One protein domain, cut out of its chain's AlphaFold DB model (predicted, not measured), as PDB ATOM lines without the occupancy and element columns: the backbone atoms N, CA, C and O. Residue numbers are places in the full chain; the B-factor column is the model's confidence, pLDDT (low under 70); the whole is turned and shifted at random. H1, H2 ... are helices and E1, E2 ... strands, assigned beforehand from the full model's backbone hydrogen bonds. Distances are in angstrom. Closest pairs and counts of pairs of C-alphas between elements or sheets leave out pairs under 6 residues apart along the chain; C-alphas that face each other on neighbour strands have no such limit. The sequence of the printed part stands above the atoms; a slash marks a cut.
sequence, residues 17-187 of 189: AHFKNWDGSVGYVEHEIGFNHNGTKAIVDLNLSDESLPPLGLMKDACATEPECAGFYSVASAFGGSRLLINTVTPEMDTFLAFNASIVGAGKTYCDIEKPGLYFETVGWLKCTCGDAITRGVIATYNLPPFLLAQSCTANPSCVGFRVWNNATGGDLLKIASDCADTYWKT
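What this domain is: This is residues 17 to 187 of the 189 residues of the protein "Hypothetical protein" of Haptolina ericina (UniProt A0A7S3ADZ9). Two lobes lie end to end, each a twisted antiparallel sheet with a ten-residue helix over one face: H1 over the six-stranded sheet, H4 over the five-stranded one. The chain passes back and forth between the lobes, short H3 lies between the sheets, and the long loop of residues 29 to 55 lies at the H1 end. The 171 printed residues include four named helices and eleven named strands, in the order E1 E2 H1 E3 E4 E5 H2 E6 E7 H3 E8 H4 E9 E10 E11. The sheets run E2 E4 E3 E11 E7 E6 and E1 E5 E9 E10 E8; the class is mixed, and the whole is compact, with a radius of gyration of the C-alphas of 16.9 A and spans of 52 by 30 by 30 A.

Where its parts are: For the larger sheet, look at E2, residues 22 to 28, E4, 81 to 89 and 24.1 A long, E3, 71 to 75, E11, 183 to 186, E7, 125 to 128, and E6, 111 to 114. Find C-alpha 56 at (42.307, -7.919, -37.544); from there H1 runs 14.5 A to residue 65. The other sheet holds E1, 17 to 19, E5, 93 to 98 and 16.5 A long, E9, 161 to 165, E10, 171 to 175, and E8, 137 to 142. H4, 146 to 155, runs 14.3 A to C-alpha 155 at (38.270, 21.908, -21.841). H2 is residues 101 to 104 and H3 is 131 to 134.

How they stand to each other: In the larger, strongly twisted sheet, look for N 83 and O 73, 3.0 A apart, in the hairpin E3 and E4, and N 184 and O 72, 2.8 A, between E11 and E3. H1 is on this sheet at a height of 8.5 A, slantwise to the strands, with the C-alphas of Cys 63 and Gly 71 closest to E3 at 6.6 A. H3 is on the opposite face, over none of the strands, and only grazes the other sheet. There, N 96 and O 162 are 2.8 A apart between E5 and E9, and H4 is at a height of 8.8 A, along the strands, over E9 and E10. E2, H1, E3 and E8, H4, E9 are split strand-helix-strand units, each with another strand between its two, and right-handed crossovers. H2 and H4 are close but not clearly touching, the C-alphas of Val 104 and Thr 154 being 5.6 A apart. Every O i to N i+4 pair in H1 and H4 is within hydrogen-bond range; H2 and H3 are too short for such a pair.

The domain as a whole: The C-alphas of Asn 38 and Ala 155 are the two farthest apart, at 54.6 A. The printed part has no cut, and the one long link joins E2 to H1. Mean pLDDT of the printed part is 77.6; 44 residues are under 70, among them 27 to 53 and 74 to 83.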
ATOM      1  N   ALA A  17      39.356   5.244 -21.266       92.69
ATOM      2  CA  ALA A  17      39.891   3.919 -20.996       92.69
ATOM      3  C   ALA A  17      41.118   4.069 -20.094       92.69
ATOM      4  O   ALA A  17      42.049   4.791 -20.454       92.69
ATOM      5  N   HIS A  18      41.095   3.411 -18.936       92.81
ATOM      6  CA  HIS A  18      42.098   3.556 -17.885       92.81
ATOM      7  C   HIS A  18      43.140   2.436 -17.921       92.81
ATOM      8  O   HIS A  18      42.881   1.301 -17.532       92.81
ATOM      9  N   PHE A  19      44.352   2.770 -18.334       90.12
ATOM     10  CA  PHE A  19      45.501   1.880 -18.371       90.12
ATOM     11  C   PHE A  19      46.399   2.126 -17.160       90.12
ATOM     12  O   PHE A  19      47.074   3.153 -17.073       90.12
ATOM     13  N   LYS A  20      46.414   1.165 -16.237       89.25
ATOM     14  CA  LYS A  20      47.189   1.259 -14.997       89.25
ATOM     15  C   LYS A  20      48.680   1.029 -15.216       89.25
ATOM     16  O   LYS A  20      49.045   0.121 -15.964       89.25
ATOM     17  N   ASN A  21      49.516   1.755 -14.475       87.50
ATOM     18  CA  ASN A  21      50.980   1.640 -14.489       87.50
ATOM     19  C   ASN A  21      51.571   1.709 -15.905       87.50
ATOM     20  O   ASN A  21      52.445   0.920 -16.275       87.50
ATOM     21  N   TRP A  22      51.044   2.625 -16.709       86.69
ATOM     22  CA  TRP A  22      51.471   2.879 -18.072       86.69
ATOM     23  C   TRP A  22      51.547   4.387 -18.297       86.69
ATOM     24  O   TRP A  22      50.549   5.091 -18.170       86.69
ATOM     25  N   ASP A  23      52.722   4.887 -18.666       84.44
ATOM     26  CA  ASP A  23      52.980   6.293 -19.004       84.44
ATOM     27  C   ASP A  23      52.672   6.627 -20.471       84.44
ATOM     28  O   ASP A  23      52.899   7.759 -20.920       84.44
ATOM     29  N   GLY A  24      52.181   5.624 -21.204       78.94
ATOM     30  CA  GLY A  24      51.890   5.681 -22.621       78.94
ATOM     31  C   GLY A  24      53.039   5.196 -23.518       78.94
ATOM     32  O   GLY A  24      52.851   5.027 -24.725       78.94
ATOM     33  N   SER A  25      54.229   4.943 -22.969       78.25
ATOM     34  CA  SER A  25      55.351   4.411 -23.740       78.25
ATOM     35  C   SER A  25      55.133   2.940 -24.088       78.25
ATOM     36  O   SER A  25      54.633   2.139 -23.295       78.25
ATOM     37  N   VAL A  26      55.499   2.572 -25.309       70.06
ATOM     38  CA  VAL A  26      55.318   1.212 -25.814       70.06
ATOM     39  C   VAL A  26      56.675   0.545 -25.926       70.06
ATOM     40  O   VAL A  26      57.620   1.124 -26.466       70.06
ATOM     41  N   GLY A  27      56.767  -0.673 -25.413       64.81
ATOM     42  CA  GLY A  27      57.814  -1.595 -25.805       64.81
ATOM     43  C   GLY A  27      57.327  -2.427 -26.984       64.81
ATOM     44  O   GLY A  27      56.124  -2.585 -27.222       64.81
ATOM     45  N   TYR A  28      58.269  -3.002 -27.714       61.53
ATOM     46  CA  TYR A  28      57.948  -4.056 -28.661       61.53
ATOM     47  C   TYR A  28      58.147  -5.381 -27.952       61.53
ATOM     48  O   TYR A  28      59.129  -5.567 -27.230       61.53
ATOM     49  N   VAL A  29      57.229  -6.313 -28.181       52.62
ATOM     50  CA  VAL A  29      57.542  -7.710 -27.926       52.62
ATOM     51  C   VAL A  29      58.620  -8.069 -28.953       52.62
ATOM     52  O   VAL A  29      58.309  -8.345 -30.105       52.62
ATOM     53  N   GLU A  30      59.901  -8.012 -28.576       42.38
ATOM     54  CA  GLU A  30      60.990  -8.551 -29.413       42.38
ATOM     55  C   GLU A  30      60.956 -10.096 -29.465       42.38
ATOM     56  O   GLU A  30      61.796 -10.724 -30.103       42.38
ATOM     57  N   HIS A  31      59.962 -10.733 -28.836       36.44
ATOM     58  CA  HIS A  31      59.682 -12.151 -29.012       36.44
ATOM     59  C   HIS A  31      58.849 -12.419 -30.273       36.44
ATOM     60  O   HIS A  31      57.695 -12.020 -30.392       36.44
ATOM     61  N   GLU A  32      59.455 -13.180 -31.185       38.62
ATOM     62  CA  GLU A  32      58.911 -14.445 -31.689       38.62
ATOM     63  C   GLU A  32      57.434 -14.690 -31.326       38.62
ATOM     64  O   GLU A  32      57.153 -15.213 -30.246       38.62
ATOM     65  N   ILE A  33      56.484 -14.392 -32.225       38.03
ATOM     66  CA  ILE A  33      55.115 -14.930 -32.113       38.03
ATOM     67  C   ILE A  33      55.190 -16.430 -32.439       38.03
ATOM     68  O   ILE A  33      54.792 -16.885 -33.502       38.03
ATOM     69  N   GLY A  34      55.790 -17.229 -31.565       34.78
ATOM     70  CA  GLY A  34      55.873 -18.669 -31.746       34.78
ATOM     71  C   GLY A  34      54.520 -19.301 -31.455       34.78
ATOM     72  O   GLY A  34      54.158 -19.464 -30.293       34.78
ATOM     73  N   PHE A  35      53.789 -19.738 -32.484       34.94
ATOM     74  CA  PHE A  35      52.756 -20.750 -32.267       34.94
ATOM     75  C   PHE A  35      53.442 -21.974 -31.646       34.94
ATOM     76  O   PHE A  35      54.261 -22.626 -32.292       34.94
ATOM     77  N   ASN A  36      53.152 -22.270 -30.377       31.22
ATOM     78  CA  ASN A  36      53.715 -23.428 -29.688       31.22
ATOM     79  C   ASN A  36      53.249 -24.722 -30.376       31.22
ATOM     80  O   ASN A  36      52.179 -25.255 -30.083       31.22
ATOM     81  N   HIS A  37      54.082 -25.262 -31.265       31.28
ATOM     82  CA  HIS A  37      54.012 -26.649 -31.701       31.28
ATOM     83  C   HIS A  37      55.294 -27.349 -31.233       31.28
ATOM     84  O   HIS A  37      56.377 -27.118 -31.762       31.28
ATOM     85  N   ASN A  38      55.177 -28.181 -30.191       28.33
ATOM     86  CA  ASN A  38      56.259 -29.009 -29.636       28.33
ATOM     87  C   ASN A  38      57.482 -28.279 -29.035       28.33
ATOM     88  O   ASN A  38      58.598 -28.778 -29.128       28.33
ATOM     89  N   GLY A  39      57.294 -27.143 -28.355       33.50
ATOM     90  CA  GLY A  39      58.314 -26.600 -27.437       33.50
ATOM     91  C   GLY A  39      59.570 -26.005 -28.090       33.50
ATOM     92  O   GLY A  39      60.529 -25.695 -27.386       33.50
ATOM     93  N   THR A  40      59.563 -25.804 -29.407       27.72
ATOM     94  CA  THR A  40      60.587 -25.030 -30.120       27.72
ATOM     95  C   THR A  40      60.035 -23.638 -30.399       27.72
ATOM     96  O   THR A  40      59.026 -23.510 -31.093       27.72
ATOM     97  N   LYS A  41      60.677 -22.599 -29.851       30.45
ATOM     98  CA  LYS A  41      60.390 -21.207 -30.213       30.45
ATOM     99  C   LYS A  41      60.761 -21.004 -31.682       30.45
ATOM    100  O   LYS A  41      61.883 -21.312 -32.078       30.45
ATOM    101  N   ALA A  42      59.812 -20.543 -32.483       29.92
ATOM    102  CA  ALA A  42      60.037 -20.138 -33.860       29.92
ATOM    103  C   ALA A  42      59.670 -18.660 -33.980       29.92
ATOM    104  O   ALA A  42      58.586 -18.265 -33.545       29.92
ATOM    105  N   ILE A  43      60.550 -17.860 -34.587       35.38
ATOM    106  CA  ILE A  43      60.198 -16.538 -35.112       35.38
ATOM    107  C   ILE A  43      59.136 -16.775 -36.184       35.38
ATOM    108  O   ILE A  43      59.459 -17.118 -37.319       35.38
ATOM    109  N   VAL A  44      57.858 -16.636 -35.833       38.00
ATOM    110  CA  VAL A  44      56.842 -16.399 -36.853       38.00
ATOM    111  C   VAL A  44      56.851 -14.903 -37.059       38.00
ATOM    112  O   VAL A  44      56.092 -14.156 -36.443       38.00
ATOM    113  N   ASP A  45      57.720 -14.461 -37.966       39.47
ATOM    114  CA  ASP A  45      57.258 -13.395 -38.828       39.47
ATOM    115  C   ASP A  45      55.941 -13.927 -39.391       39.47
ATOM    116  O   ASP A  45      55.921 -14.972 -40.053       39.47
ATOM    117  N   LEU A  46      54.828 -13.237 -39.140       46.19
ATOM    118  CA  LEU A  46      53.666 -13.356 -40.015       46.19
ATOM    119  C   LEU A  46      54.061 -12.725 -41.360       46.19
ATOM    120  O   LEU A  46      53.441 -11.778 -41.828       46.19
ATOM    121  N   ASN A  47      55.134 -13.242 -41.966       40.62
ATOM    122  CA  ASN A  47      55.511 -13.078 -43.345       40.62
ATOM    123  C   ASN A  47      54.502 -13.929 -44.110       40.62
ATOM    124  O   ASN A  47      54.803 -15.003 -44.632       40.62
ATOM    125  N   LEU A  48      53.242 -13.486 -44.062       45.38
ATOM    126  CA  LEU A  48      52.275 -13.845 -45.069       45.38
ATOM    127  C   LEU A  48      52.975 -13.436 -46.358       45.38
ATOM    128  O   LEU A  48      53.268 -12.268 -46.576       45.38
ATOM    129  N   SER A  49      53.364 -14.423 -47.152       41.22
ATOM    130  CA  SER A  49      54.146 -14.254 -48.376       41.22
ATOM    131  C   SER A  49      53.409 -13.468 -49.471       41.22
ATOM    132  O   SER A  49      53.887 -13.393 -50.596       41.22
ATOM    133  N   ASP A  50      52.257 -12.898 -49.132       46.22
ATOM    134  CA  ASP A  50      51.494 -11.928 -49.887       46.22
ATOM    135  C   ASP A  50      51.415 -10.669 -49.029       46.22
ATOM    136  O   ASP A  50      51.146 -10.754 -47.834       46.22
ATOM    137  N   GLU A  51      51.574  -9.503 -49.647       50.47
ATOM    138  CA  GLU A  51      51.509  -8.139 -49.091       50.47
ATOM    139  C   GLU A  51      50.220  -7.806 -48.283       50.47
ATOM    140  O   GLU A  51      49.944  -6.654 -47.942       50.47
ATOM    141  N   SER A  52      49.391  -8.804 -47.987       58.81
ATOM    142  CA  SER A  52      48.206  -8.756 -47.150       58.81
ATOM    143  C   SER A  52      48.545  -8.790 -45.660       58.81
ATOM    144  O   SER A  52      49.163  -9.725 -45.153       58.81
ATOM    145  N   LEU A  53      48.038  -7.796 -44.933       65.12
ATOM    146  CA  LEU A  53      48.006  -7.820 -43.476       65.12
ATOM    147  C   LEU A  53      47.114  -8.976 -42.978       65.12
ATOM    148  O   LEU A  53      46.057  -9.221 -43.572       65.12
ATOM    149  N   PRO A  54      47.475  -9.653 -41.871       70.06
ATOM    150  CA  PRO A  54      46.598 -10.635 -41.248       70.06
ATOM    151  C   PRO A  54      45.240 -10.001 -40.885       70.06
ATOM    152  O   PRO A  54      45.190  -8.837 -40.472       70.06
ATOM    153  N   PRO A  55      44.122 -10.745 -41.000       79.94
ATOM    154  CA  PRO A  55      42.817 -10.267 -40.561       79.94
ATOM    155  C   PRO A  55      42.850  -9.758 -39.113       79.94
ATOM    156  O   PRO A  55      43.333 -10.450 -38.218       79.94
ATOM    157  N   LEU A  56      42.274  -8.577 -38.862       83.81
ATOM    158  CA  LEU A  56      42.307  -7.919 -37.544       83.81
ATOM    159  C   LEU A  56      41.808  -8.811 -36.400       83.81
ATOM    160  O   LEU A  56      42.356  -8.770 -35.303       83.81
ATOM    161  N   GLY A  57      40.784  -9.630 -36.648       85.69
ATOM    162  CA  GLY A  57      40.262 -10.559 -35.645       85.69
ATOM    163  C   GLY A  57      41.299 -11.591 -35.184       85.69
ATOM    164  O   GLY A  57      41.390 -11.854 -33.990       85.69
ATOM    165  N   LEU A  58      42.141 -12.088 -36.099       83.06
ATOM    166  CA  LEU A  58      43.223 -13.020 -35.766       83.06
ATOM    167  C   LEU A  58      44.351 -12.335 -34.991       83.06
ATOM    168  O   LEU A  58      44.897 -12.931 -34.070       83.06
ATOM    169  N   MET A  59      44.670 -11.076 -35.309       84.12
ATOM    170  CA  MET A  59      45.656 -10.301 -34.541       84.12
ATOM    171  C   MET A  59      45.211 -10.080 -33.093       84.12
ATOM    172  O   MET A  59      46.007 -10.218 -32.165       84.12
ATOM    173  N   LYS A  60      43.922  -9.792 -32.893       87.81
ATOM    174  CA  LYS A  60      43.322  -9.687 -31.559       87.81
ATOM    175  C   LYS A  60      43.411 -11.001 -30.801       87.81
ATOM    176  O   LYS A  60      43.814 -10.998 -29.644       87.81
ATOM    177  N   ASP A  61      43.075 -12.116 -31.442       86.25
ATOM    178  CA  ASP A  61      43.160 -13.434 -30.809       86.25
ATOM    179  C   ASP A  61      44.607 -13.797 -30.443       86.25
ATOM    180  O   ASP A  61      44.852 -14.244 -29.326       86.25
ATOM    181  N   ALA A  62      45.573 -13.526 -31.326       83.00
ATOM    182  CA  ALA A  62      46.995 -13.753 -31.057       83.00
ATOM    183  C   ALA A  62      47.502 -12.921 -29.867       83.00
ATOM    184  O   ALA A  62      48.199 -13.418 -28.990       83.00
ATOM    185  N   CYS A  63      47.110 -11.651 -29.776       84.69
ATOM    186  CA  CYS A  63      47.449 -10.838 -28.610       84.69
ATOM    187  C   CYS A  63      46.664 -11.262 -27.352       84.69
ATOM    188  O   CYS A  63      47.136 -11.119 -26.228       84.69
ATOM    189  N   ALA A  64      45.457 -11.813 -27.499       87.19
ATOM    190  CA  ALA A  64      44.689 -12.331 -26.373       87.19
ATOM    191  C   ALA A  64      45.326 -13.584 -25.748       87.19
ATOM    192  O   ALA A  64      45.189 -13.761 -24.533       87.19
ATOM    193  N   THR A  65      46.021 -14.413 -26.540       84.06
ATOM    194  CA  THR A  65      46.749 -15.599 -26.056       84.06
ATOM    195  C   THR A  65      48.050 -15.262 -25.342       84.06
ATOM    196  O   THR A  65      48.465 -16.027 -24.474       84.06
ATOM    197  N   GLU A  66      48.665 -14.124 -25.663       81.50
ATOM    198  CA  GLU A  66      49.922 -13.684 -25.060       81.50
ATOM    199  C   GLU A  66      49.666 -12.861 -23.783       81.50
ATOM    200  O   GLU A  66      49.086 -11.772 -23.854       81.50
ATOM    201  N   PRO A  67      50.092 -13.327 -22.591       80.44
ATOM    202  CA  PRO A  67      49.806 -12.640 -21.329       80.44
ATOM    203  C   PRO A  67      50.383 -11.225 -21.244       80.44
ATOM    204  O   PRO A  67      49.787 -10.358 -20.608       80.44
ATOM    205  N   GLU A  68      51.531 -11.002 -21.882       78.56
ATOM    206  CA  GLU A  68      52.246  -9.723 -21.871       78.56
ATOM    207  C   GLU A  68      51.737  -8.762 -22.954       78.56
ATOM    208  O   GLU A  68      52.015  -7.566 -22.902       78.56
ATOM    209  N   CYS A  69      50.958  -9.255 -23.921       82.25
ATOM    210  CA  CYS A  69      50.486  -8.422 -25.013       82.25
ATOM    211  C   CYS A  69      49.413  -7.438 -24.530       82.25
ATOM    212  O   CYS A  69      48.315  -7.812 -24.099       82.25
ATOM    213  N   ALA A  70      49.747  -6.153 -24.626       84.88
ATOM    214  CA  ALA A  70      48.873  -5.043 -24.279       84.88
ATOM    215  C   ALA A  70      48.119  -4.500 -25.498       84.88
ATOM    216  O   ALA A  70      47.056  -3.897 -25.351       84.88
ATOM    217  N   GLY A  71      48.632  -4.728 -26.706       86.69
ATOM    218  CA  GLY A  71      48.005  -4.272 -27.935       86.69
ATOM    219  C   GLY A  71      48.768  -4.693 -29.183       86.69
ATOM    220  O   GLY A  71      49.680  -5.510 -29.123       86.69
ATOM    221  N   PHE A  72      48.411  -4.132 -30.329       82.94
ATOM    222  CA  PHE A  72      49.153  -4.294 -31.574       82.94
ATOM    223  C   PHE A  72      48.929  -3.098 -32.495       82.94
ATOM    224  O   PHE A  72      47.931  -2.391 -32.382       82.94
ATOM    225  N   TYR A  73      49.819  -2.899 -33.456       77.06
ATOM    226  CA  TYR A  73      49.565  -2.018 -34.595       77.06
ATOM    227  C   TYR A  73      49.842  -2.771 -35.894       77.06
ATOM    228  O   TYR A  73      50.560  -3.775 -35.916       77.06
ATOM    229  N   SER A  74      49.243  -2.302 -36.985       69.75
ATOM    230  CA  SER A  74      49.388  -2.926 -38.297       69.75
ATOM    231  C   SER A  74      49.620  -1.857 -39.351       69.75
ATOM    232  O   SER A  74      48.756  -1.011 -39.565       69.75
ATOM    233  N   VAL A  75      50.776  -1.896 -40.017       64.12
ATOM    234  CA  VAL A  75      51.121  -0.928 -41.071       64.12
ATOM    235  C   VAL A  75      51.241  -1.650 -42.400       64.12
ATOM    236  O   VAL A  75      52.116  -2.497 -42.571       64.12
ATOM    237  N   ALA A  76      50.397  -1.278 -43.359       56.38
ATOM    238  CA  ALA A  76      50.605  -1.647 -44.751       56.38
ATOM    239  C   ALA A  76      51.736  -0.769 -45.312       56.38
ATOM    240  O   ALA A  76      51.567   0.434 -45.493       56.38
ATOM    241  N   SER A  77      52.914  -1.345 -45.539       54.28
ATOM    242  CA  SER A  77      54.020  -0.669 -46.226       54.28
ATOM    243  C   SER A  77      54.854  -1.685 -47.007       54.28
ATOM    244  O   SER A  77      54.661  -2.885 -46.842       54.28
ATOM    245  N   ALA A  78      55.809  -1.226 -47.821       39.38
ATOM    246  CA  ALA A  78      56.768  -2.111 -48.500       39.38
ATOM    247  C   ALA A  78      57.651  -2.926 -47.521       39.38
ATOM    248  O   ALA A  78      58.296  -3.887 -47.924       39.38
ATOM    249  N   PHE A  79      57.655  -2.547 -46.237       44.91
ATOM    250  CA  PHE A  79      58.240  -3.281 -45.106       44.91
ATOM    251  C   PHE A  79      57.160  -3.647 -44.069       44.91
ATOM    252  O   PHE A  79      57.425  -3.722 -42.869       44.91
ATOM    253  N   GLY A  80      55.907  -3.734 -44.521       49.19
ATOM    254  CA  GLY A  80      54.712  -3.820 -43.697       49.19
ATOM    255  C   GLY A  80      54.672  -5.100 -42.886       49.19
ATOM    256  O   GLY A  80      54.949  -6.182 -43.388       49.19
ATOM    257  N   GLY A  81      54.308  -4.952 -41.620       58.66
ATOM    258  CA  GLY A  81      54.133  -6.048 -40.686       58.66
ATOM    259  C   GLY A  81      53.211  -5.607 -39.564       58.66
ATOM    260  O   GLY A  81      53.100  -4.415 -39.252       58.66
ATOM    261  N   SER A  82      52.525  -6.568 -38.967       63.91
ATOM    262  CA  SER A  82      51.810  -6.347 -37.718       63.91
ATOM    263  C   SER A  82      52.758  -6.643 -36.563       63.91
ATOM    264  O   SER A  82      53.468  -7.647 -36.593       63.91
ATOM    265  N   ARG A  83      52.789  -5.777 -35.549       69.00
ATOM    266  CA  ARG A  83      53.597  -6.008 -34.344       69.00
ATOM    267  C   ARG A  83      52.722  -6.014 -33.114       69.00
ATOM    268  O   ARG A  83      51.872  -5.138 -32.956       69.00
ATOM    269  N   LEU A  84      52.973  -6.984 -32.244       71.75
ATOM    270  CA  LEU A  84      52.421  -6.996 -30.901       71.75
ATOM    271  C   LEU A  84      53.180  -5.993 -30.030       71.75
ATOM    272  O   LEU A  84      54.398  -5.826 -30.138       71.75
ATOM    273  N   LEU A  85      52.427  -5.312 -29.183       70.19
ATOM    274  CA  LEU A  85      52.895  -4.277 -28.282       70.19
ATOM    275  C   LEU A  85      52.818  -4.780 -26.849       70.19
ATOM    276  O   LEU A  85      51.836  -5.407 -26.442       70.19
ATOM    277  N   ILE A  86      53.834  -4.419 -26.080       71.44
ATOM    278  CA  ILE A  86      53.805  -4.466 -24.623       71.44
ATOM    279  C   ILE A  86      53.698  -3.038 -24.109       71.44
ATOM    280  O   ILE A  86      54.346  -2.122 -24.621       71.44
ATOM    281  N   ASN A  87      52.902  -2.848 -23.064       66.69
ATOM    282  CA  ASN A  87      52.993  -1.620 -22.294       66.69
ATOM    283  C   ASN A  87      54.310  -1.668 -21.532       66.69
ATOM    284  O   ASN A  87      54.564  -2.631 -20.804       66.69
ATOM    285  N   THR A  88      55.142  -0.638 -21.674       69.12
ATOM    286  CA  THR A  88      56.250  -0.465 -20.739       69.12
ATOM    287  C   THR A  88      55.616  -0.219 -19.379       69.12
ATOM    288  O   THR A  88      54.938   0.787 -19.180       69.12
ATOM    289  N   VAL A  89      55.758  -1.175 -18.463       70.62
ATOM    290  CA  VAL A  89      55.207  -1.024 -17.119       70.62
ATOM    291  C   VAL A  89      55.998   0.072 -16.422       70.62
ATOM    292  O   VAL A  89      57.175  -0.102 -16.113       70.62
ATOM    293  N   THR A  90      55.338   1.193 -16.176       71.12
ATOM    294  CA  THR A  90      55.889   2.326 -15.440       71.12
ATOM    295  C   THR A  90      55.081   2.476 -14.157       71.12
ATOM    296  O   THR A  90      53.923   2.906 -14.219       71.12
ATOM    297  N   PRO A  91      55.623   2.099 -12.987       73.19
ATOM    298  CA  PRO A  91      54.891   2.177 -11.723       73.19
ATOM    299  C   PRO A  91      54.600   3.618 -11.272       73.19
ATOM    300  O   PRO A  91      54.039   3.821 -10.194       73.19
ATOM    301  N   GLU A  92      54.986   4.624 -12.053       85.00
ATOM    302  CA  GLU A  92      54.843   6.035 -11.726       85.00
ATOM    303  C   GLU A  92      53.549   6.663 -12.242       85.00
ATOM    304  O   GLU A  92      53.177   7.712 -11.713       85.00
ATOM    305  N   MET A  93      52.886   6.094 -13.259       90.00
ATOM    306  CA  MET A  93      51.760   6.761 -13.929       90.00
ATOM    307  C   MET A  93      50.654   5.817 -14.400       90.00
ATOM    308  O   MET A  93      50.930   4.711 -14.851       90.00
ATOM    309  N   ASP A  94      49.427   6.328 -14.412       92.25
ATOM    310  CA  ASP A  94      48.265   5.748 -15.078       92.25
ATOM    311  C   ASP A  94      47.891   6.603 -16.300       92.25
ATOM    312  O   ASP A  94      47.943   7.835 -16.237       92.25
ATOM    313  N   THR A  95      47.472   5.983 -17.406       92.19
ATOM    314  CA  THR A  95      47.075   6.680 -18.644       92.19
ATOM    315  C   THR A  95      45.590   6.499 -18.945       92.19
ATOM    316  O   THR A  95      45.047   5.402 -18.866       92.19
ATOM    317  N   PHE A  96      44.940   7.583 -19.357       94.06
ATOM    318  CA  PHE A  96      43.519   7.674 -19.671       94.06
ATOM    319  C   PHE A  96      43.340   8.134 -21.117       94.06
ATOM    320  O   PHE A  96      43.671   9.272 -21.460       94.06
ATOM    321  N   LEU A  97      42.791   7.270 -21.971       93.12
ATOM    322  CA  LEU A  97      42.559   7.568 -23.391       93.12
ATOM    323  C   LEU A  97      41.074   7.806 -23.666       93.12
ATOM    324  O   LEU A  97      40.239   6.972 -23.321       93.12
ATOM    325  N   ALA A  98      40.736   8.936 -24.287       93.12
ATOM    326  CA  ALA A  98      39.348   9.314 -24.530       93.12
ATOM    327  C   ALA A  98      38.711   8.439 -25.624       93.12
ATOM    328  O   ALA A  98      39.205   8.402 -26.754       93.12
ATOM    329  N   PHE A  99      37.579   7.794 -25.313       92.88
ATOM    330  CA  PHE A  99      36.859   6.932 -26.261       92.88
ATOM    331  C   PHE A  99      35.363   7.232 -26.416       92.88
ATOM    332  O   PHE A  99      34.730   6.740 -27.346       92.88
ATOM    333  N   ASN A 100      34.763   8.032 -25.526       91.00
ATOM    334  CA  ASN A 100      33.338   8.361 -25.605       91.00
ATOM    335  C   ASN A 100      33.099   9.848 -25.896       91.00
ATOM    336  O   ASN A 100      33.080  10.678 -24.986       91.00
ATOM    337  N   ALA A 101      32.841  10.172 -27.166       88.56
ATOM    338  CA  ALA A 101      32.646  11.544 -27.638       88.56
ATOM    339  C   ALA A 101      31.422  12.228 -27.013       88.56
ATOM    340  O   ALA A 101      31.391  13.452 -26.906       88.56
ATOM    341  N   SER A 102      30.419  11.460 -26.576       88.69
ATOM    342  CA  SER A 102      29.236  12.004 -25.903       88.69
ATOM    343  C   SER A 102      29.535  12.496 -24.488       88.69
ATOM    344  O   SER A 102      28.798  13.336 -23.981       88.69
ATOM    345  N   ILE A 103      30.601  11.990 -23.860       87.12
ATOM    346  CA  ILE A 103      31.033  12.400 -22.519       87.12
ATOM    347  C   ILE A 103      32.132  13.459 -22.616       87.12
ATOM    348  O   ILE A 103      32.040  14.511 -21.992       87.12
ATOM    349  N   VAL A 104      33.159  13.198 -23.427       87.88
ATOM    350  CA  VAL A 104      34.362  14.044 -23.487       87.88
ATOM    351  C   VAL A 104      34.250  15.184 -24.501       87.88
ATOM    352  O   VAL A 104      35.021  16.134 -24.429       87.88
ATOM    353  N   GLY A 105      33.282  15.121 -25.421       85.56
ATOM    354  CA  GLY A 105      33.063  16.086 -26.500       85.56
ATOM    355  C   GLY A 105      33.531  15.586 -27.872       85.56
ATOM    356  O   GLY A 105      34.478  14.809 -27.997       85.56
ATOM    357  N   ALA A 106      32.858  16.052 -28.929       83.31
ATOM    358  CA  ALA A 106      33.180  15.687 -30.308       83.31
ATOM    359  C   ALA A 106      34.590  16.154 -30.717       83.31
ATOM    360  O   ALA A 106      35.025  17.243 -30.343       83.31
ATOM    361  N   GLY A 107      35.293  15.332 -31.503       79.31
ATOM    362  CA  GLY A 107      36.644  15.630 -32.000       79.31
ATOM    363  C   GLY A 107      37.774  15.426 -30.984       79.31
ATOM    364  O   GLY A 107      38.925  15.692 -31.309       79.31
ATOM    365  N   LYS A 108      37.458  14.957 -29.771       79.81
ATOM    366  CA  LYS A 108      38.444  14.654 -28.719       79.81
ATOM    367  C   LYS A 108      38.730  13.167 -28.569       79.81
ATOM    368  O   LYS A 108      39.761  12.790 -28.024       79.81
ATOM    369  N   THR A 109      37.823  12.319 -29.041       84.44
ATOM    370  CA  THR A 109      38.049  10.880 -29.090       84.44
ATOM    371  C   THR A 109      38.816  10.527 -30.341       84.44
ATOM    372  O   THR A 109      38.380  10.816 -31.455       84.44
ATOM    373  N   TYR A 110      39.940   9.861 -30.136       87.38
ATOM    374  CA  TYR A 110      40.684   9.207 -31.205       87.38
ATOM    375  C   TYR A 110      40.697   7.700 -31.041       87.38
ATOM    376  O   TYR A 110      41.243   6.997 -31.885       87.38
ATOM    377  N   CYS A 111      40.071   7.223 -29.970       90.94
ATOM    378  CA  CYS A 111      39.889   5.830 -29.680       90.94
ATOM    379  C   CYS A 111      38.410   5.454 -29.776       90.94
ATOM    380  O   CYS A 111      37.555   6.218 -29.342       90.94
ATOM    381  N   ASP A 112      38.124   4.264 -30.288       92.25
ATOM    382  CA  ASP A 112      36.785   3.694 -30.385       92.25
ATOM    383  C   ASP A 112      36.789   2.280 -29.809       92.25
ATOM    384  O   ASP A 112      37.728   1.504 -30.023       92.25
ATOM    385  N   ILE A 113      35.723   1.925 -29.087       91.94
ATOM    386  CA  ILE A 113      35.515   0.540 -28.660       91.94
ATOM    387  C   ILE A 113      35.278  -0.308 -29.900       91.94
ATOM    388  O   ILE A 113      34.412  -0.017 -30.726       91.94
ATOM    389  N   GLU A 114      36.038  -1.385 -30.007       92.56
ATOM    390  CA  GLU A 114      36.006  -2.257 -31.157       92.56
ATOM    391  C   GLU A 114      35.460  -3.639 -30.807       92.56
ATOM    392  O   GLU A 114      35.389  -4.052 -29.646       92.56
ATOM    393  N   LYS A 115      35.086  -4.387 -31.848       92.38
ATOM    394  CA  LYS A 115      34.658  -5.772 -31.683       92.38
ATOM    395  C   LYS A 115      35.809  -6.631 -31.136       92.38
ATOM    396  O   LYS A 115      36.963  -6.380 -31.507       92.38
ATOM    397  N   PRO A 116      35.493  -7.661 -30.336       92.50
ATOM    398  CA  PRO A 116      36.442  -8.691 -29.926       92.50
ATOM    399  C   PRO A 116      37.162  -9.396 -31.086       92.50
ATOM    400  O   PRO A 116      36.876  -9.164 -32.266       92.50
ATOM    401  N   GLY A 117      38.105 -10.272 -30.730       88.75
ATOM    402  CA  GLY A 117      38.702 -11.227 -31.668       88.75
ATOM    403  C   GLY A 117      37.703 -12.295 -32.139       88.75
ATOM    404  O   GLY A 117      36.550 -12.306 -31.704       88.75
ATOM    405  N   LEU A 118      38.123 -13.170 -33.059       87.62
ATOM    406  CA  LEU A 118      37.251 -14.212 -33.621       87.62
ATOM    407  C   LEU A 118      36.979 -15.338 -32.621       87.62
ATOM    408  O   LEU A 118      35.916 -15.951 -32.678       87.62
ATOM    409  N   TYR A 119      37.936 -15.619 -31.735       88.44
ATOM    410  CA  TYR A 119      37.873 -16.734 -30.787       88.44
ATOM    411  C   TYR A 119      37.899 -16.279 -29.322       88.44
ATOM    412  O   TYR A 119      37.439 -17.010 -28.446       88.44
ATOM    413  N   PHE A 120      38.392 -15.069 -29.040       87.50
ATOM    414  CA  PHE A 120      38.445 -14.490 -27.695       87.50
ATOM    415  C   PHE A 120      37.408 -13.371 -27.518       87.50
ATOM    416  O   PHE A 120      37.742 -12.205 -27.301       87.50
ATOM    417  N   GLU A 121      36.126 -13.741 -27.568       88.12
ATOM    418  CA  GLU A 121      34.988 -12.805 -27.560       88.12
ATOM    419  C   GLU A 121      34.850 -11.970 -26.273       88.12
ATOM    420  O   GLU A 121      34.216 -10.919 -26.268       88.12
ATOM    421  N   THR A 122      35.455 -12.408 -25.166       88.69
ATOM    422  CA  THR A 122      35.401 -11.690 -23.881       88.69
ATOM    423  C   THR A 122      36.496 -10.637 -23.720       88.69
ATOM    424  O   THR A 122      36.520  -9.932 -22.713       88.69
ATOM    425  N   VAL A 123      37.463 -10.578 -24.639       89.38
ATOM    426  CA  VAL A 123      38.548  -9.594 -24.588       89.38
ATOM    427  C   VAL A 123      38.092  -8.350 -25.334       89.38
ATOM    428  O   VAL A 123      37.864  -8.397 -26.542       89.38
ATOM    429  N   GLY A 124      37.934  -7.248 -24.604       92.50
ATOM    430  CA  GLY A 124      37.594  -5.962 -25.197       92.50
ATOM    431  C   GLY A 124      38.801  -5.312 -25.870       92.50
ATOM    432  O   GLY A 124      39.956  -5.560 -25.508       92.50
ATOM    433  N   TRP A 125      38.513  -4.484 -26.870       93.19
ATOM    434  CA  TRP A 125      39.514  -3.807 -27.684       93.19
ATOM    435  C   TRP A 125      39.172  -2.339 -27.854       93.19
ATOM    436  O   TRP A 125      38.008  -1.965 -27.999       93.19
ATOM    437  N   LEU A 126      40.215  -1.525 -27.853       93.25
ATOM    438  CA  LEU A 126      40.166  -0.101 -28.089       93.25
ATOM    439  C   LEU A 126      41.022   0.203 -29.315       93.25
ATOM    440  O   LEU A 126      42.246   0.090 -29.265       93.25
ATOM    441  N   LYS A 127      40.389   0.588 -30.420       92.31
ATOM    442  CA  LYS A 127      41.100   1.045 -31.612       92.31
ATOM    443  C   LYS A 127      41.393   2.530 -31.461       92.31
ATOM    444  O   LYS A 127      40.462   3.318 -31.506       92.31
ATOM    445  N   CYS A 128      42.657   2.914 -31.361       89.75
ATOM    446  CA  CYS A 128      43.097   4.301 -31.358       89.75
ATOM    447  C   CYS A 128      43.734   4.678 -32.698       89.75
ATOM    448  O   CYS A 128      44.790   4.156 -33.068       89.75
ATOM    449  N   THR A 129      43.112   5.626 -33.396       87.25
ATOM    450  CA  THR A 129      43.733   6.329 -34.519       87.25
ATOM    451  C   THR A 129      44.982   7.013 -33.997       87.25
ATOM    452  O   THR A 129      44.911   7.771 -33.029       87.25
ATOM    453  N   CYS A 130      46.125   6.736 -34.615       81.94
ATOM    454  CA  CYS A 130      47.407   7.258 -34.159       81.94
ATOM    455  C   CYS A 130      47.793   6.880 -32.715       81.94
ATOM    456  O   CYS A 130      48.421   7.679 -32.018       81.94
ATOM    457  N   GLY A 131      47.388   5.705 -32.226       72.62
ATOM    458  CA  GLY A 131      47.491   5.362 -30.803       72.62
ATOM    459  C   GLY A 131      48.904   5.436 -30.216       72.62
ATOM    460  O   GLY A 131      49.071   5.942 -29.110       72.62
ATOM    461  N   ASP A 132      49.921   5.016 -30.966       70.94
ATOM    462  CA  ASP A 132      51.339   5.104 -30.585       70.94
ATOM    463  C   ASP A 132      51.866   6.554 -30.510       70.94
ATOM    464  O   ASP A 132      52.870   6.856 -29.861       70.94
ATOM    465  N   ALA A 133      51.193   7.471 -31.201       68.56
ATOM    466  CA  ALA A 133      51.534   8.884 -31.273       68.56
ATOM    467  C   ALA A 133      50.817   9.716 -30.201       68.56
ATOM    468  O   ALA A 133      51.319  10.777 -29.822       68.56
ATOM    469  N   ILE A 134      49.664   9.248 -29.701       72.25
ATOM    470  CA  ILE A 134      48.889   9.909 -28.636       72.25
ATOM    471  C   ILE A 134      49.740  10.095 -27.376       72.25
ATOM    472  O   ILE A 134      49.678  11.124 -26.711       72.25
ATOM    473  N   THR A 135      50.561   9.109 -27.049       66.62
ATOM    474  CA  THR A 135      51.298   9.069 -25.786       66.62
ATOM    475  C   THR A 135      52.636   9.804 -25.829       66.62
ATOM    476  O   THR A 135      53.218  10.106 -24.789       66.62
ATOM    477  N   ARG A 136      53.110  10.157 -27.031       77.38
ATOM    478  CA  ARG A 136      54.336  10.942 -27.252       77.38
ATOM    479  C   ARG A 136      54.088  12.451 -27.213       77.38
ATOM    480  O   ARG A 136      55.005  13.228 -26.945       77.38
ATOM    481  N   GLY A 137      52.863  12.892 -27.498       85.50
ATOM    482  CA  GLY A 137      52.519  14.306 -27.548       85.50
ATOM    483  C   GLY A 137      52.061  14.847 -26.201       85.50
ATOM    484  O   GLY A 137      50.883  14.767 -25.885       85.50
ATOM    485  N   VAL A 138      52.941  15.502 -25.442       92.50
ATOM    486  CA  VAL A 138      52.525  16.266 -24.251       92.50
ATOM    487  C   VAL A 138      52.093  17.677 -24.661       92.50
ATOM    488  O   VAL A 138      52.820  18.394 -25.351       92.50
ATOM    489  N   ILE A 139      50.886  18.079 -24.259       94.19
ATOM    490  CA  ILE A 139      50.383  19.454 -24.397       94.19
ATOM    491  C   ILE A 139      50.937  20.311 -23.263       94.19
ATOM    492  O   ILE A 139      51.470  21.392 -23.501       94.19
ATOM    493  N   ALA A 140      50.751  19.836 -22.033       95.19
ATOM    494  CA  ALA A 140      51.123  20.529 -20.813       95.19
ATOM    495  C   ALA A 140      51.184  19.548 -19.639       95.19
ATOM    496  O   ALA A 140      50.412  18.589 -19.587       95.19
ATOM    497  N   THR A 141      52.058  19.862 -18.690       96.44
ATOM    498  CA  THR A 141      52.194  19.184 -17.399       96.44
ATOM    499  C   THR A 141      51.558  20.042 -16.317       96.44
ATOM    500  O   THR A 141      51.786  21.254 -16.267       96.44
ATOM    501  N   TYR A 142      50.785  19.427 -15.428       95.56
ATOM    502  CA  TYR A 142      50.096  20.114 -14.342       95.56
ATOM    503  C   TYR A 142      50.323  19.424 -12.999       95.56
ATOM    504  O   TYR A 142      50.270  18.203 -12.898       95.56
ATOM    505  N   ASN A 143      50.437  20.225 -11.940       95.88
ATOM    506  CA  ASN A 143      50.326  19.759 -10.554       95.88
ATOM    507  C   ASN A 143      48.857  19.833 -10.108       95.88
ATOM    508  O   ASN A 143      48.495  20.634  -9.244       95.88
ATOM    509  N   LEU A 144      47.996  19.077 -10.788       91.25
ATOM    510  CA  LEU A 144      46.555  19.025 -10.541       91.25
ATOM    511  C   LEU A 144      46.133  17.607 -10.136       91.25
ATOM    512  O   LEU A 144      46.661  16.643 -10.685       91.25
ATOM    513  N   PRO A 145      45.152  17.459  -9.228       91.50
ATOM    514  CA  PRO A 145      44.577  16.154  -8.939       91.50
ATOM    515  C   PRO A 145      43.896  15.553 -10.191       91.50
ATOM    516  O   PRO A 145      43.434  16.311 -11.053       91.50
ATOM    517  N   PRO A 146      43.754  14.214 -10.262       92.00
ATOM    518  CA  PRO A 146      43.259  13.481 -11.435       92.00
ATOM    519  C   PRO A 146      41.966  14.046 -12.047       92.00
ATOM    520  O   PRO A 146      41.884  14.280 -13.249       92.00
ATOM    521  N   PHE A 147      40.977  14.368 -11.212       92.19
ATOM    522  CA  PHE A 147      39.703  14.934 -11.666       92.19
ATOM    523  C   PHE A 147      39.867  16.285 -12.386       92.19
ATOM    524  O   PHE A 147      39.205  16.556 -13.386       92.19
ATOM    525  N   LEU A 148      40.771  17.146 -11.906       94.44
ATOM    526  CA  LEU A 148      41.029  18.436 -12.550       94.44
ATOM    527  C   LEU A 148      41.861  18.282 -13.831       94.44
ATOM    528  O   LEU A 148      41.712  19.103 -14.737       94.44
ATOM    529  N   LEU A 149      42.684  17.233 -13.950       94.88
ATOM    530  CA  LEU A 149      43.332  16.868 -15.216       94.88
ATOM    531  C   LEU A 149      42.298  16.444 -16.263       94.88
ATOM    532  O   LEU A 149      42.325  16.973 -17.374       94.88
ATOM    533  N   ALA A 150      41.350  15.577 -15.894       93.44
ATOM    534  CA  ALA A 150      40.259  15.169 -16.775       93.44
ATOM    535  C   ALA A 150      39.459  16.380 -17.279       93.44
ATOM    536  O   ALA A 150      39.349  16.589 -18.487       93.44
ATOM    537  N   GLN A 151      39.019  17.260 -16.370       93.56
ATOM    538  CA  GLN A 151      38.332  18.504 -16.740       93.56
ATOM    539  C   GLN A 151      39.171  19.396 -17.661       93.56
ATOM    540  O   GLN A 151      38.653  19.950 -18.632       93.56
ATOM    541  N   SER A 152      40.470  19.525 -17.382       95.19
ATOM    542  CA  SER A 152      41.383  20.313 -18.215       95.19
ATOM    543  C   SER A 152      41.515  19.714 -19.619       95.19
ATOM    544  O   SER A 152      41.528  20.453 -20.605       95.19
ATOM    545  N   CYS A 153      41.532  18.384 -19.736       94.25
ATOM    546  CA  CYS A 153      41.508  17.696 -21.022       94.25
ATOM    547  C   CYS A 153      40.188  17.936 -21.772       94.25
ATOM    548  O   CYS A 153      40.181  18.321 -22.942       94.25
ATOM    549  N   THR A 154      39.046  17.805 -21.096       92.19
ATOM    550  CA  THR A 154      37.724  18.097 -21.672       92.19
ATOM    551  C   THR A 154      37.585  19.564 -22.094       92.19
ATOM    552  O   THR A 154      36.929  19.856 -23.092       92.19
ATOM    553  N   ALA A 155      38.259  20.504 -21.433       92.69
ATOM    554  CA  ALA A 155      38.270  21.908 -21.841       92.69
ATOM    555  C   ALA A 155      39.219  22.192 -23.024       92.69
ATOM    556  O   ALA A 155      38.959  23.095 -23.818       92.69
ATOM    557  N   ASN A 156      40.299  21.422 -23.187       93.00
ATOM    558  CA  ASN A 156      41.304  21.663 -24.224       93.00
ATOM    559  C   ASN A 156      40.955  20.940 -25.546       93.00
ATOM    560  O   ASN A 156      40.901  19.710 -25.569       93.00
ATOM    561  N   PRO A 157      40.722  21.647 -26.667       90.44
ATOM    562  CA  PRO A 157      40.282  21.028 -27.923       90.44
ATOM    563  C   PRO A 157      41.321  20.097 -28.560       90.44
ATOM    564  O   PRO A 157      40.950  19.257 -29.369       90.44
ATOM    565  N   SER A 158      42.600  20.220 -28.204       90.75
ATOM    566  CA  SER A 158      43.668  19.349 -28.708       90.75
ATOM    567  C   SER A 158      43.937  18.140 -27.813       90.75
ATOM    568  O   SER A 158      44.781  17.317 -28.166       90.75
ATOM    569  N   CYS A 159      43.277  18.050 -26.654       92.56
ATOM    570  CA  CYS A 159      43.503  16.970 -25.704       92.56
ATOM    571  C   CYS A 159      42.707  15.720 -26.069       92.56
ATOM    572  O   CYS A 159      41.491  15.779 -26.247       92.56
ATOM    573  N   VAL A 160      43.416  14.596 -26.144       92.00
ATOM    574  CA  VAL A 160      42.884  13.287 -26.564       92.00
ATOM    575  C   VAL A 160      42.969  12.233 -25.453       92.00
ATOM    576  O   VAL A 160      42.497  11.106 -25.588       92.00
ATOM    577  N   GLY A 161      43.593  12.603 -24.340       93.56
ATOM    578  CA  GLY A 161      43.853  11.753 -23.194       93.56
ATOM    579  C   GLY A 161      44.697  12.497 -22.170       93.56
ATOM    580  O   GLY A 161      45.158  13.613 -22.407       93.56
ATOM    581  N   PHE A 162      44.909  11.883 -21.022       94.94
ATOM    582  CA  PHE A 162      45.778  12.421 -19.988       94.94
ATOM    583  C   PHE A 162      46.465  11.272 -19.262       94.94
ATOM    584  O   PHE A 162      45.989  10.141 -19.290       94.94
ATOM    585  N   ARG A 163      47.581  11.555 -18.605       93.88
ATOM    586  CA  ARG A 163      48.200  10.624 -17.663       93.88
ATOM    587  C   ARG A 163      48.308  11.268 -16.301       93.88
ATOM    588  O   ARG A 163      48.415  12.488 -16.198       93.88
ATOM    589  N   VAL A 164      48.246  10.450 -15.270       94.38
ATOM    590  CA  VAL A 164      48.192  10.852 -13.871       94.38
ATOM    591  C   VAL A 164      49.351  10.178 -13.167       94.38
ATOM    592  O   VAL A 164      49.555   8.983 -13.341       94.38
ATOM    593  N   TRP A 165      50.112  10.914 -12.367       93.19
ATOM    594  CA  TRP A 165      51.112  10.295 -11.505       93.19
ATOM    595  C   TRP A 165      50.424   9.461 -10.423       93.19
ATOM    596  O   TRP A 165      49.452   9.906  -9.819       93.19
ATOM    597  N   ASN A 166      50.964   8.290 -10.100       89.00
ATOM    598  CA  ASN A 166      50.360   7.350  -9.147       89.00
ATOM    599  C   ASN A 166      50.308   7.878  -7.704       89.00
ATOM    600  O   ASN A 166      49.575   7.362  -6.862       89.00
ATOM    601  N   ASN A 167      51.046   8.950  -7.410       89.12
ATOM    602  CA  ASN A 167      50.930   9.703  -6.160       89.12
ATOM    603  C   ASN A 167      49.756  10.710  -6.153       89.12
ATOM    604  O   ASN A 167      49.568  11.416  -5.163       89.12
ATOM    605  N   ALA A 168      48.993  10.793  -7.248       86.38
ATOM    606  CA  ALA A 168      47.872  11.697  -7.490       86.38
ATOM    607  C   ALA A 168      48.194  13.199  -7.344       86.38
ATOM    608  O   ALA A 168      47.288  14.006  -7.128       86.38
ATOM    609  N   THR A 169      49.465  13.609  -7.465       90.75
ATOM    610  CA  THR A 169      49.858  15.021  -7.289       90.75
ATOM    611  C   THR A 169      49.918  15.825  -8.587       90.75
ATOM    612  O   THR A 169      50.180  17.027  -8.542       90.75
ATOM    613  N   GLY A 170      49.715  15.188  -9.738       94.69
ATOM    614  CA  GLY A 170      49.828  15.833 -11.040       94.69
ATOM    615  C   GLY A 170      49.802  14.848 -12.195       94.69
ATOM    616  O   GLY A 170      49.446  13.681 -12.024       94.69
ATOM    617  N   GLY A 171      50.146  15.341 -13.379       95.31
ATOM    618  CA  GLY A 171      50.093  14.570 -14.609       95.31
ATOM    619  C   GLY A 171      50.216  15.430 -15.860       95.31
ATOM    620  O   GLY A 171      50.530  16.620 -15.790       95.31
ATOM    621  N   ASP A 172      49.939  14.826 -17.010       95.75
ATOM    622  CA  ASP A 172      50.091  15.451 -18.321       95.75
ATOM    623  C   ASP A 172      48.805  15.367 -19.139       95.75
ATOM    624  O   ASP A 172      48.087  14.370 -19.093       95.75
ATOM    625  N   LEU A 173      48.549  16.401 -19.940       95.38
ATOM    626  CA  LEU A 173      47.562  16.356 -21.015       95.38
ATOM    627  C   LEU A 173      48.225  15.895 -22.309       95.38
ATOM    628  O   LEU A 173      49.294  16.394 -22.669       95.38
ATOM    629  N   LEU A 174      47.566  14.990 -23.025       93.44
ATOM    630  CA  LEU A 174      48.106  14.326 -24.205       93.44
ATOM    631  C   LEU A 174      47.434  14.821 -25.493       93.44
ATOM    632  O   LEU A 174      46.238  15.111 -25.511       93.44
ATOM    633  N   LYS A 175      48.202  14.876 -26.581       90.94
ATOM    634  CA  LYS A 175      47.779  15.141 -27.965       90.94
ATOM    635  C   LYS A 175      48.403  14.115 -28.905       90.94
ATOM    636  O   LYS A 175      49.392  13.474 -28.578       90.94
ATOM    637  N   ILE A 176      47.902  14.062 -30.129       86.12
ATOM    638  CA  ILE A 176      48.492  13.248 -31.195       86.12
ATOM    639  C   ILE A 176      49.769  13.896 -31.736       86.12
ATOM    640  O   ILE A 176      49.776  15.087 -32.062       86.12
ATOM    641  N   ALA A 177      50.847  13.113 -31.833       80.50
ATOM    642  CA  ALA A 177      52.055  13.480 -32.574       80.50
ATOM    643  C   ALA A 177      51.883  13.290 -34.101       80.50
ATOM    644  O   ALA A 177      50.945  12.649 -34.563       80.50
ATOM    645  N   SER A 178      52.758  13.903 -34.902       68.38
ATOM    646  CA  SER A 178      52.594  14.087 -36.360       68.38
ATOM    647  C   SER A 178      52.770  12.834 -37.238       68.38
ATOM    648  O   SER A 178      52.458  12.885 -38.424       68.38
ATOM    649  N   ASP A 179      53.271  11.735 -36.685       68.81
ATOM    650  CA  ASP A 179      53.560  10.454 -37.337       68.81
ATOM    651  C   ASP A 179      52.858   9.335 -36.569       68.81
ATOM    652  O   ASP A 179      53.016   9.254 -35.352       68.81
ATOM    653  N   CYS A 180      52.058   8.492 -37.230       69.94
ATOM    654  CA  CYS A 180      51.246   7.553 -36.468       69.94
ATOM    655  C   CYS A 180      50.772   6.315 -37.235       69.94
ATOM    656  O   CYS A 180      50.613   6.340 -38.459       69.94
ATOM    657  N   ALA A 181      50.482   5.256 -36.479       75.88
ATOM    658  CA  ALA A 181      49.753   4.087 -36.946       75.88
ATOM    659  C   ALA A 181      48.496   3.864 -36.094       75.88
ATOM    660  O   ALA A 181      48.464   4.143 -34.890       75.88
ATOM    661  N   ASP A 182      47.449   3.315 -36.709       85.69
ATOM    662  CA  ASP A 182      46.309   2.805 -35.950       85.69
ATOM    663  C   ASP A 182      46.796   1.704 -35.003       85.69
ATOM    664  O   ASP A 182      47.449   0.742 -35.418       85.69
ATOM    665  N   THR A 183      46.472   1.860 -33.724       86.62
ATOM    666  CA  THR A 183      46.869   0.936 -32.665       86.62
ATOM    667  C   THR A 183      45.633   0.361 -31.998       86.62
ATOM    668  O   THR A 183      44.652   1.061 -31.769       86.62
ATOM    669  N   TYR A 184      45.687  -0.919 -31.678       90.38
ATOM    670  CA  TYR A 184      44.624  -1.677 -31.053       90.38
ATOM    671  C   TYR A 184      45.087  -2.070 -29.663       90.38
ATOM    672  O   TYR A 184      45.980  -2.900 -29.519       90.38
ATOM    673  N   TRP A 185      44.493  -1.470 -28.643       90.50
ATOM    674  CA  TRP A 185      44.800  -1.750 -27.250       90.50
ATOM    675  C   TRP A 185      43.803  -2.747 -26.684       90.50
ATOM    676  O   TRP A 185      42.593  -2.601 -26.860       90.50
ATOM    677  N   LYS A 186      44.302  -3.746 -25.967       90.56
ATOM    678  CA  LYS A 186      43.472  -4.613 -25.139       90.56
ATOM    679  C   LYS A 186      42.857  -3.743 -24.050       90.56
ATOM    680  O   LYS A 186      43.583  -3.091 -23.299       90.56
ATOM    681  N   THR A 187      41.530  -3.692 -23.968       87.25
ATOM    682  CA  THR A 187      40.898  -2.906 -22.908       87.25
ATOM    683  C   THR A 187      41.202  -3.570 -21.567       87.25
ATOM    684  O   THR A 187      41.008  -4.787 -21.442       87.25
TER     685      THR A 187